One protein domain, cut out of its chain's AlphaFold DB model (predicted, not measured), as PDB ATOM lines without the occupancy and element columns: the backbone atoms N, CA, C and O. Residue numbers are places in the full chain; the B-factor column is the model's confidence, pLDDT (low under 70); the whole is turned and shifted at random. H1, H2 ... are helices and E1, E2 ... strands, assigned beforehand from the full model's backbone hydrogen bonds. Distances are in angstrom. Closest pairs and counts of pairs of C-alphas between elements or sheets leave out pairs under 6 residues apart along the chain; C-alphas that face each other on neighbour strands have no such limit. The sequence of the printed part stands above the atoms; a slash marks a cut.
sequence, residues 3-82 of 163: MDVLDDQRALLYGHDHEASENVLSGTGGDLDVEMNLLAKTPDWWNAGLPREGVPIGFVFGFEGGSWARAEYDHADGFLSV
ATOM      1  N   MET A   3     -67.218 139.171 108.578       90.69
ATOM      2  CA  MET A   3     -66.900 137.950 107.847       90.69
ATOM      3  C   MET A   3     -65.401 137.700 107.914       90.69
ATOM      4  O   MET A   3     -64.628 138.570 107.515       90.69
ATOM      5  N   ASP A   4     -65.024 136.503 108.347       91.25
ATOM      6  CA  ASP A   4     -63.638 136.062 108.437       91.25
ATOM      7  C   ASP A   4     -63.425 134.872 107.500       91.25
ATOM      8  O   ASP A   4     -64.058 133.825 107.638       91.25
ATOM      9  N   VAL A   5     -62.537 135.041 106.519       93.06
ATOM     10  CA  VAL A   5     -62.093 133.949 105.643       93.06
ATOM     11  C   VAL A   5     -60.987 133.194 106.371       93.06
ATOM     12  O   VAL A   5     -59.969 133.785 106.725       93.06
ATOM     13  N   LEU A   6     -61.198 131.901 106.618       92.12
ATOM     14  CA  LEU A   6     -60.254 131.053 107.348       92.12
ATOM     15  C   LEU A   6     -59.241 130.408 106.397       92.12
ATOM     16  O   LEU A   6     -58.059 130.316 106.723       92.12
ATOM     17  N   ASP A   7     -59.711 129.977 105.226       93.19
ATOM     18  CA  ASP A   7     -58.915 129.449 104.117       93.19
ATOM     19  C   ASP A   7     -59.739 129.433 102.814       93.19
ATOM     20  O   ASP A   7     -60.863 129.935 102.770       93.19
ATOM     21  N   ASP A   8     -59.184 128.837 101.755       89.12
ATOM     22  CA  ASP A   8     -59.787 128.765 100.417       89.12
ATOM     23  C   ASP A   8     -61.146 128.048 100.371       89.12
ATOM     24  O   ASP A   8     -61.849 128.132  99.365       89.12
ATOM     25  N   GLN A   9     -61.515 127.299 101.412       92.06
ATOM     26  CA  GLN A   9     -62.747 126.514 101.462       92.06
ATOM     27  C   GLN A   9     -63.649 126.879 102.634       92.06
ATOM     28  O   GLN A   9     -64.786 126.407 102.660       92.06
ATOM     29  N   ARG A  10     -63.177 127.692 103.586       94.12
ATOM     30  CA  ARG A  10     -63.893 127.975 104.831       94.12
ATOM     31  C   ARG A  10     -63.934 129.455 105.163       94.12
ATOM     32  O   ARG A  10     -62.918 130.146 105.168       94.12
ATOM     33  N   ALA A  11     -65.121 129.920 105.529       94.62
ATOM     34  CA  ALA A  11     -65.335 131.266 106.047       94.62
ATOM     35  C   ALA A  11     -66.413 131.264 107.134       94.62
ATOM     36  O   ALA A  11     -67.270 130.383 107.174       94.62
ATOM     37  N   LEU A  12     -66.384 132.270 108.000       93.44
ATOM     38  CA  LEU A  12     -67.414 132.532 108.997       93.44
ATOM     39  C   LEU A  12     -68.058 133.881 108.711       93.44
ATOM     40  O   LEU A  12     -67.360 134.860 108.472       93.44
ATOM     41  N   LEU A  13     -69.385 133.942 108.770       91.94
ATOM     42  CA  LEU A  13     -70.172 135.172 108.761       91.94
ATOM     43  C   LEU A  13     -70.942 135.237 110.075       91.94
ATOM     44  O   LEU A  13     -71.734 134.347 110.378       91.94
ATOM     45  N   TYR A  14     -70.734 136.293 110.850       88.25
ATOM     46  CA  TYR A  14     -71.357 136.429 112.160       88.25
ATOM     47  C   TYR A  14     -71.786 137.864 112.444       88.25
ATOM     48  O   TYR A  14     -71.280 138.842 111.885       88.25
ATOM     49  N   GLY A  15     -72.776 138.005 113.311       83.06
ATOM     50  CA  GLY A  15     -73.256 139.292 113.785       83.06
ATOM     51  C   GLY A  15     -73.259 139.332 115.294       83.06
ATOM     52  O   GLY A  15     -73.467 138.317 115.949       83.06
ATOM     53  N   HIS A  16     -73.025 140.520 115.831       76.75
ATOM     54  CA  HIS A  16     -73.167 140.770 117.253       76.75
ATOM     55  C   HIS A  16     -74.615 141.140 117.545       76.75
ATOM     56  O   HIS A  16     -75.210 141.876 116.752       76.75
ATOM     57  N   ASP A  17     -75.147 140.663 118.666       66.38
ATOM     58  CA  ASP A  17     -76.413 141.153 119.199       66.38
ATOM     59  C   ASP A  17     -76.168 141.898 120.511       66.38
ATOM     60  O   ASP A  17     -75.390 141.473 121.365       66.38
ATOM     61  N   HIS A  18     -76.808 143.055 120.632       52.81
ATOM     62  CA  HIS A  18     -76.847 143.849 121.854       52.81
ATOM     63  C   HIS A  18     -77.916 143.359 122.843       52.81
ATOM     64  O   HIS A  18     -77.826 143.671 124.028       52.81
ATOM     65  N   GLU A  19     -78.885 142.569 122.374       49.03
ATOM     66  CA  GLU A  19     -79.927 141.925 123.167       49.03
ATOM     67  C   GLU A  19     -79.619 140.420 123.279       49.03
ATOM     68  O   GLU A  19     -80.284 139.570 122.714       49.03
ATOM     69  N   ALA A  20     -78.543 140.120 124.012       46.81
ATOM     70  CA  ALA A  20     -78.229 138.830 124.634       46.81
ATOM     71  C   ALA A  20     -78.433 137.542 123.797       46.81
ATOM     72  O   ALA A  20     -79.422 136.829 123.940       46.81
ATOM     73  N   SER A  21     -77.377 137.125 123.098       43.81
ATOM     74  CA  SER A  21     -77.024 135.704 122.995       43.81
ATOM     75  C   SER A  21     -75.746 135.470 123.805       43.81
ATOM     76  O   SER A  21     -74.669 135.965 123.473       43.81
ATOM     77  N   GLU A  22     -75.834 134.743 124.915       45.25
ATOM     78  CA  GLU A  22     -74.666 134.414 125.739       45.25
ATOM     79  C   GLU A  22     -73.809 133.311 125.104       45.25
ATOM     80  O   GLU A  22     -73.659 132.216 125.635       45.25
ATOM     81  N   ASN A  23     -73.163 133.615 123.982       44.16
ATOM     82  CA  ASN A  23     -71.922 132.930 123.651       44.16
ATOM     83  C   ASN A  23     -70.795 133.627 124.402       44.16
ATOM     84  O   ASN A  23     -70.142 134.534 123.881       44.16
ATOM     85  N   VAL A  24     -70.584 133.223 125.652       41.25
ATOM     86  CA  VAL A  24     -69.443 133.680 126.442       41.25
ATOM     87  C   VAL A  24     -68.163 133.120 125.823       41.25
ATOM     88  O   VAL A  24     -67.727 132.012 126.124       41.25
ATOM     89  N   LEU A  25     -67.524 133.924 124.976       42.91
ATOM     90  CA  LEU A  25     -66.085 133.839 124.738       42.91
ATOM     91  C   LEU A  25     -65.278 134.765 125.664       42.91
ATOM     92  O   LEU A  25     -64.055 134.763 125.600       42.91
ATOM     93  N   SER A  26     -65.911 135.485 126.595       39.09
ATOM     94  CA  SER A  26     -65.211 136.324 127.575       39.09
ATOM     95  C   SER A  26     -65.531 135.903 129.006       39.09
ATOM     96  O   SER A  26     -66.577 136.245 129.552       39.09
ATOM     97  N   GLY A  27     -64.616 135.169 129.636       40.00
ATOM     98  CA  GLY A  27     -64.752 134.787 131.035       40.00
ATOM     99  C   GLY A  27     -64.817 136.001 131.960       40.00
ATOM    100  O   GLY A  27     -63.785 136.557 132.300       40.00
ATOM    101  N   THR A  28     -66.019 136.359 132.404       37.16
ATOM    102  CA  THR A  28     -66.329 137.023 133.680       37.16
ATOM    103  C   THR A  28     -67.836 136.926 133.880       37.16
ATOM    104  O   THR A  28     -68.591 137.342 133.010       37.16
ATOM    105  N   GLY A  29     -68.242 136.316 134.993       36.81
ATOM    106  CA  GLY A  29     -69.590 135.793 135.196       36.81
ATOM    107  C   GLY A  29     -70.671 136.797 135.591       36.81
ATOM    108  O   GLY A  29     -70.408 137.974 135.828       36.81
ATOM    109  N   GLY A  30     -71.875 136.249 135.757       32.31
ATOM    110  CA  GLY A  30     -73.003 136.867 136.446       32.31
ATOM    111  C   GLY A  30     -74.348 136.330 135.956       32.31
ATOM    112  O   GLY A  30     -74.799 136.777 134.915       32.31
ATOM    113  N   ASP A  31     -74.945 135.405 136.721       40.66
ATOM    114  CA  ASP A  31     -76.357 134.956 136.718       40.66
ATOM    115  C   ASP A  31     -77.226 135.364 135.509       40.66
ATOM    116  O   ASP A  31     -77.937 136.372 135.564       40.66
ATOM    117  N   LEU A  32     -77.262 134.533 134.462       40.59
ATOM    118  CA  LEU A  32     -78.308 134.553 133.437       40.59
ATOM    119  C   LEU A  32     -78.695 133.105 133.083       40.59
ATOM    120  O   LEU A  32     -77.870 132.258 132.767       40.59
ATOM    121  N   ASP A  33     -79.980 132.801 133.247       36.72
ATOM    122  CA  ASP A  33     -80.490 131.447 133.509       36.72
ATOM    123  C   ASP A  33     -80.759 130.596 132.248       36.72
ATOM    124  O   ASP A  33     -81.507 129.626 132.321       36.72
ATOM    125  N   VAL A  34     -80.169 130.917 131.087       45.19
ATOM    126  CA  VAL A  34     -80.076 129.995 129.933       45.19
ATOM    127  C   VAL A  34     -78.849 130.367 129.087       45.19
ATOM    128  O   VAL A  34     -78.956 131.163 128.154       45.19
ATOM    129  N   GLU A  35     -77.694 129.760 129.372       51.00
ATOM    130  CA  GLU A  35     -76.517 129.809 128.492       51.00
ATOM    131  C   GLU A  35     -76.886 129.240 127.107       51.00
ATOM    132  O   GLU A  35     -76.958 128.025 126.896       51.00
ATOM    133  N   MET A  36     -77.148 130.111 126.133       61.84
ATOM    134  CA  MET A  36     -77.353 129.702 124.748       61.84
ATOM    135  C   MET A  36     -76.010 129.539 124.045       61.84
ATOM    136  O   MET A  36     -75.514 130.466 123.413       61.84
ATOM    137  N   ASN A  37     -75.451 128.333 124.092       72.38
ATOM    138  CA  ASN A  37     -74.308 127.979 123.260       72.38
ATOM    139  C   ASN A  37     -74.753 127.792 121.794       72.38
ATOM    140  O   ASN A  37     -75.106 126.682 121.389       72.38
ATOM    141  N   LEU A  38     -74.713 128.857 120.978       74.31
ATOM    142  CA  LEU A  38     -75.075 128.791 119.548       74.31
ATOM    143  C   LEU A  38     -74.183 127.812 118.770       74.31
ATOM    144  O   LEU A  38     -74.547 127.376 117.685       74.31
ATOM    145  N   LEU A  39     -73.004 127.480 119.295       80.56
ATOM    146  CA  LEU A  39     -72.026 126.629 118.623       80.56
ATOM    147  C   LEU A  39     -72.150 125.154 119.014       80.56
ATOM    148  O   LEU A  39     -71.425 124.327 118.464       80.56
ATOM    149  N   ALA A  40     -73.071 124.801 119.918       81.06
ATOM    150  CA  ALA A  40     -73.189 123.452 120.473       81.06
ATOM    151  C   ALA A  40     -73.367 122.352 119.412       81.06
ATOM    152  O   ALA A  40     -72.901 121.232 119.608       81.06
ATOM    153  N   LYS A  41     -74.034 122.666 118.294       82.69
ATOM    154  CA  LYS A  41     -74.292 121.745 117.174       82.69
ATOM    155  C   LYS A  41     -73.428 122.042 115.937       82.69
ATOM    156  O   LYS A  41     -73.719 121.556 114.849       82.69
ATOM    157  N   THR A  42     -72.389 122.864 116.076       87.00
ATOM    158  CA  THR A  42     -71.525 123.276 114.958       87.00
ATOM    159  C   THR A  42     -70.192 122.522 114.967       87.00
ATOM    160  O   THR A  42     -69.769 122.051 116.023       87.00
ATOM    161  N   PRO A  43     -69.500 122.395 113.819       90.19
ATOM    162  CA  PRO A  43     -68.140 121.864 113.781       90.19
ATOM    163  C   PRO A  43     -67.168 122.663 114.661       90.19
ATOM    164  O   PRO A  43     -67.201 123.894 114.669       90.19
ATOM    165  N   ASP A  44     -66.214 121.980 115.302       88.44
ATOM    166  CA  ASP A  44     -65.228 122.595 116.213       88.44
ATOM    167  C   ASP A  44     -64.471 123.787 115.604       88.44
ATOM    168  O   ASP A  44     -64.085 124.728 116.305       88.44
ATOM    169  N   TRP A  45     -64.259 123.770 114.283       90.25
ATOM    170  CA  TRP A  45     -63.543 124.836 113.588       90.25
ATOM    171  C   TRP A  45     -64.296 126.172 113.593       90.25
ATOM    172  O   TRP A  45     -63.648 127.213 113.495       90.25
ATOM    173  N   TRP A  46     -65.623 126.172 113.768       91.12
ATOM    174  CA  TRP A  46     -66.408 127.403 113.893       91.12
ATOM    175  C   TRP A  46     -65.990 128.146 115.157       91.12
ATOM    176  O   TRP A  46     -65.606 129.307 115.100       91.12
ATOM    177  N   ASN A  47     -65.958 127.441 116.289       86.00
ATOM    178  CA  ASN A  47     -65.527 128.005 117.565       86.00
ATOM    179  C   ASN A  47     -64.057 128.461 117.543       86.00
ATOM    180  O   ASN A  47     -63.702 129.466 118.151       86.00
ATOM    181  N   ALA A  48     -63.189 127.739 116.828       85.88
ATOM    182  CA  ALA A  48     -61.786 128.124 116.693       85.88
ATOM    183  C   ALA A  48     -61.581 129.399 115.852       85.88
ATOM    184  O   ALA A  48     -60.610 130.117 116.087       85.88
ATOM    185  N   GLY A  49     -62.463 129.654 114.882       86.00
ATOM    186  CA  GLY A  49     -62.368 130.790 113.963       86.00
ATOM    187  C   GLY A  49     -63.050 132.072 114.443       86.00
ATOM    188  O   GLY A  49     -62.808 133.123 113.859       86.00
ATOM    189  N   LEU A  50     -63.889 132.014 115.481       85.62
ATOM    190  CA  LEU A  50     -64.602 133.188 115.990       85.62
ATOM    191  C   LEU A  50     -63.735 134.048 116.925       85.62
ATOM    192  O   LEU A  50     -62.903 133.523 117.676       85.62
ATOM    193  N   PRO A  51     -63.941 135.379 116.931       78.88
ATOM    194  CA  PRO A  51     -63.227 136.277 117.826       78.88
ATOM    195  C   PRO A  51     -63.561 135.962 119.285       78.88
ATOM    196  O   PRO A  51     -64.723 135.799 119.651       78.88
ATOM    197  N   ARG A  52     -62.527 135.909 120.133       71.50
ATOM    198  CA  ARG A  52     -62.687 135.596 121.563       71.50
ATOM    199  C   ARG A  52     -63.065 136.790 122.436       71.50
ATOM    200  O   ARG A  52     -63.450 136.619 123.581       71.50
ATOM    201  N   GLU A  53     -62.941 137.999 121.914       69.19
ATOM    202  CA  GLU A  53     -63.168 139.229 122.664       69.19
ATOM    203  C   GLU A  53     -64.165 140.112 121.913       69.19
ATOM    204  O   GLU A  53     -64.156 140.155 120.682       69.19
ATOM    205  N   GLY A  54     -65.011 140.835 122.649       65.44
ATOM    206  CA  GLY A  54     -65.966 141.782 122.077       65.44
ATOM    207  C   GLY A  54     -67.411 141.528 122.496       65.44
ATOM    208  O   GLY A  54     -67.683 140.891 123.510       65.44
ATOM    209  N   VAL A  55     -68.337 142.097 121.724       64.00
ATOM    210  CA  VAL A  55     -69.786 141.981 121.952       64.00
ATOM    211  C   VAL A  55     -70.235 140.540 121.658       64.00
ATOM    212  O   VAL A  55     -69.729 139.953 120.695       64.00
ATOM    213  N   PRO A  56     -71.182 139.964 122.420       69.44
ATOM    214  CA  PRO A  56     -71.663 138.608 122.173       69.44
ATOM    215  C   PRO A  56     -72.201 138.401 120.749       69.44
ATOM    216  O   PRO A  56     -72.742 139.315 120.119       69.44
ATOM    217  N   ILE A  57     -72.000 137.194 120.220       76.62
ATOM    218  CA  ILE A  57     -72.367 136.834 118.846       76.62
ATOM    219  C   ILE A  57     -73.815 136.356 118.817       76.62
ATOM    220  O   ILE A  57     -74.100 135.292 119.360       76.62
ATOM    221  N   GLY A  58     -74.684 137.103 118.132       75.38
ATOM    222  CA  GLY A  58     -76.112 136.826 117.909       75.38
ATOM    223  C   GLY A  58     -76.396 135.684 116.943       75.38
ATOM    224  O   GLY A  58     -77.359 134.946 117.111       75.38
ATOM    225  N   PHE A  59     -75.554 135.526 115.920       80.62
ATOM    226  CA  PHE A  59     -75.703 134.475 114.918       80.62
ATOM    227  C   PHE A  59     -74.365 134.126 114.275       80.62
ATOM    228  O   PHE A  59     -73.479 134.979 114.163       80.62
ATOM    229  N   VAL A  60     -74.255 132.890 113.784       86.19
ATOM    230  CA  VAL A  60     -73.105 132.402 113.016       86.19
ATOM    231  C   VAL A  60     -73.584 131.589 111.821       86.19
ATOM    232  O   VAL A  60     -74.436 130.706 111.948       86.19
ATOM    233  N   PHE A  61     -72.988 131.873 110.670       90.38
ATOM    234  CA  PHE A  61     -73.011 131.035 109.486       90.38
ATOM    235  C   PHE A  61     -71.585 130.592 109.164       90.38
ATOM    236  O   PHE A  61     -70.662 131.409 109.177       90.38
ATOM    237  N   GLY A  62     -71.415 129.316 108.842       92.62
ATOM    238  CA  GLY A  62     -70.169 128.771 108.324       92.62
ATOM    239  C   GLY A  62     -70.314 128.431 106.853       92.62
ATOM    240  O   GLY A  62     -71.282 127.798 106.437       92.62
ATOM    241  N   PHE A  63     -69.341 128.866 106.069       91.12
ATOM    242  CA  PHE A  63     -69.140 128.427 104.703       91.12
ATOM    243  C   PHE A  63     -68.163 127.256 104.698       91.12
ATOM    244  O   PHE A  63     -67.090 127.367 105.288       91.12
ATOM    245  N   GLU A  64     -68.510 126.166 104.019       93.00
ATOM    246  CA  GLU A  64     -67.597 125.056 103.739       93.00
ATOM    247  C   GLU A  64     -67.910 124.457 102.364       93.00
ATOM    248  O   GLU A  64     -69.065 124.160 102.052       93.00
ATOM    249  N   GLY A  65     -66.887 124.309 101.517       82.25
ATOM    250  CA  GLY A  65     -66.988 123.545 100.266       82.25
ATOM    251  C   GLY A  65     -68.062 124.034  99.283       82.25
ATOM    252  O   GLY A  65     -68.627 123.230  98.537       82.25
ATOM    253  N   GLY A  66     -68.381 125.336  99.290       81.12
ATOM    254  CA  GLY A  66     -69.370 125.925  98.379       81.12
ATOM    255  C   GLY A  66     -70.742 126.227  98.974       81.12
ATOM    256  O   GLY A  66     -71.602 126.781  98.277       81.12
ATOM    257  N   SER A  67     -70.964 125.881 100.237       84.75
ATOM    258  CA  SER A  67     -72.275 125.976 100.870       84.75
ATOM    259  C   SER A  67     -72.193 126.730 102.185       84.75
ATOM    260  O   SER A  67     -71.238 126.582 102.939       84.75
ATOM    261  N   TRP A  68     -73.215 127.543 102.449       85.94
ATOM    262  CA  TRP A  68     -73.410 128.195 103.737       85.94
ATOM    263  C   TRP A  68     -74.351 127.352 104.589       85.94
ATOM    264  O   TRP A  68     -75.430 126.977 104.134       85.94
ATOM    265  N   ALA A  69     -73.957 127.106 105.829       87.31
ATOM    266  CA  ALA A  69     -74.794 126.527 106.863       87.31
ATOM    267  C   ALA A  69     -74.962 127.540 107.993       87.31
ATOM    268  O   ALA A  69     -74.046 128.302 108.302       87.31
ATOM    269  N   ARG A  70     -76.135 127.545 108.621       85.94
ATOM    270  CA  ARG A  70     -76.387 128.309 109.843       85.94
ATOM    271  C   ARG A  70     -76.178 127.411 111.054       85.94
ATOM    272  O   ARG A  70     -76.478 126.223 110.983       85.94
ATOM    273  N   ALA A  71     -75.713 127.984 112.157       83.44
ATOM    274  CA  ALA A  71     -75.737 127.304 113.443       83.44
ATOM    275  C   ALA A  71     -77.168 126.864 113.805       83.44
ATOM    276  O   ALA A  71     -78.116 127.647 113.682       83.44
ATOM    277  N   GLU A  72     -77.314 125.616 114.250       79.31
ATOM    278  CA  GLU A  72     -78.589 125.059 114.697       79.31
ATOM    279  C   GLU A  72     -78.754 125.262 116.209       79.31
ATOM    280  O   GLU A  72     -77.898 124.857 117.000       79.31
ATOM    281  N   TYR A  73     -79.865 125.873 116.612       75.31
ATOM    282  CA  TYR A  73     -80.252 126.080 118.007       75.31
ATOM    283  C   TYR A  73     -81.774 126.188 118.124       75.31
ATOM    284  O   TYR A  73     -82.450 126.607 117.186       75.31
ATOM    285  N   ASP A  74     -82.304 125.833 119.294       70.50
ATOM    286  CA  ASP A  74     -83.750 125.659 119.494       70.50
ATOM    287  C   ASP A  74     -84.457 126.953 119.958       70.50
ATOM    288  O   ASP A  74     -85.672 126.982 120.151       70.50
ATOM    289  N   HIS A  75     -83.707 128.041 120.152       72.00
ATOM    290  CA  HIS A  75     -84.250 129.324 120.593       72.00
ATOM    291  C   HIS A  75     -84.770 130.172 119.426       72.00
ATOM    292  O   HIS A  75     -84.168 130.227 118.354       72.00
ATOM    293  N   ALA A  76     -85.858 130.902 119.671       69.81
ATOM    294  CA  ALA A  76     -86.437 131.817 118.699       69.81
ATOM    295  C   ALA A  76     -85.623 133.119 118.608       69.81
ATOM    296  O   ALA A  76     -85.682 133.958 119.495       69.81
ATOM    297  N   ASP A  77     -84.920 133.322 117.498       69.69
ATOM    298  CA  ASP A  77     -84.085 134.502 117.214       69.69
ATOM    299  C   ASP A  77     -84.742 135.490 116.232       69.69
ATOM    300  O   ASP A  77     -84.084 136.303 115.587       69.69
ATOM    301  N   GLY A  78     -86.054 135.357 116.030       72.00
ATOM    302  CA  GLY A  78     -86.799 136.148 115.055       72.00
ATOM    303  C   GLY A  78     -86.535 135.779 113.591       72.00
ATOM    304  O   GLY A  78     -87.248 136.269 112.725       72.00
ATOM    305  N   PHE A  79     -85.615 134.867 113.266       71.31
ATOM    306  CA  PHE A  79     -85.355 134.504 111.869       71.31
ATOM    307  C   PHE A  79     -86.567 133.831 111.210       71.31
ATOM    308  O   PHE A  79     -86.900 134.113 110.060       71.31
ATOM    309  N   LEU A  80     -87.297 133.009 111.973       67.00
ATOM    310  CA  LEU A  80     -88.553 132.397 111.527       67.00
ATOM    311  C   LEU A  80     -89.677 133.426 111.304       67.00
ATOM    312  O   LEU A  80     -90.576 133.178 110.496       67.00
ATOM    313  N   SER A  81     -89.640 134.582 111.983       69.62
ATOM    314  CA  SER A  81     -90.676 135.621 111.859       69.62
ATOM    315  C   SER A  81     -90.556 136.427 110.562       69.62
ATOM    316  O   SER A  81     -91.551 136.977 110.098       69.62
ATOM    317  N   VAL A  82     -89.378 136.414 109.924       69.81
ATOM    318  CA  VAL A  82     -89.144 136.997 108.589       69.81
ATOM    319  C   VAL A  82     -89.873 136.209 107.492       69.81
ATOM    320  O   VAL A  82     -90.053 136.702 106.383       69.81
TER     321      VAL A  82
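This is residues 3 to 82 of the 163 residues of an uncharacterized protein of Paenarthrobacter aurescens (strain TC1) (UniProt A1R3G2). Picture one small twisted sheet of four strands, made of two hairpins, E1 with E2 and E3 with E4, side by side; the short helix H1 packs over one face of it, across E2. A wide loop, residues 17 to 43, swings out past the end of E2 before the chain returns to H1, and a tail after E4 leads to the four-residue helix H2, off the sheet. The printed part has 80 residues, with two named helices and four named strands in the order E1, E2, H1, E3, E4, H2; the sheet runs E1, E2, E3, E4, all antiparallel. The class is mixed, helices and strands, with under half of the residues in named elements. The whole is compact, with a radius of gyration of the C-alphas of 12.9 A and spans of 40 by 31 by 20 A.

Find C-alpha 3 at (-66.900, 137.950, 107.847), where E1, residues 3 to 7, begins. Next comes E2, residues 10 to 16, 20.1 A from first to last C-alpha. Look on to C-alpha 44 at (-65.228, 122.595, 116.213) for the start of H1, residues 44 to 49, 9.0 A long. E3, residues 57 to 64, runs 19.7 A, and E4 is residues 67 to 70. H2, residues 79 to 82, ends at C-alpha 82, (-89.144, 136.997, 108.589).

Begin at the edge strand E1, antiparallel to E2 at 160 degrees, where N 4 and O 12 are 2.9 A apart, within hydrogen-bond range. The inner strands E2 and E3 are antiparallel at 167 degrees; look there for N 13 and O 61, 2.9 A apart. E3 and the edge strand E4 are antiparallel at 156 degrees, with N 69 and O 62 2.8 A apart. H1 is on the sheet at a height of 9.1 A and over E2, running across the strands at 69 degrees to E2 on the local plane. Its closest C-alphas to E2 are those of Trp 46 and Leu 12, 7.2 A apart. H2 is not on the sheet, and it is apart from H1. In H1 every O i to N i+4 pair is within hydrogen-bond range; H2 is too short for such a pair.

The C-alphas of Asp 8 and Asp 31, the two farthest apart, are 40.4 A from each other. The printed part has no cut. The link from E2 to H1, 27 residues, is long; those within the two hairpins are tight. The mean pLDDT of the printed part is 72.8; look for values under 70 at residues 17 to 36, 53 to 56, 76 to 77 and 80 to 82.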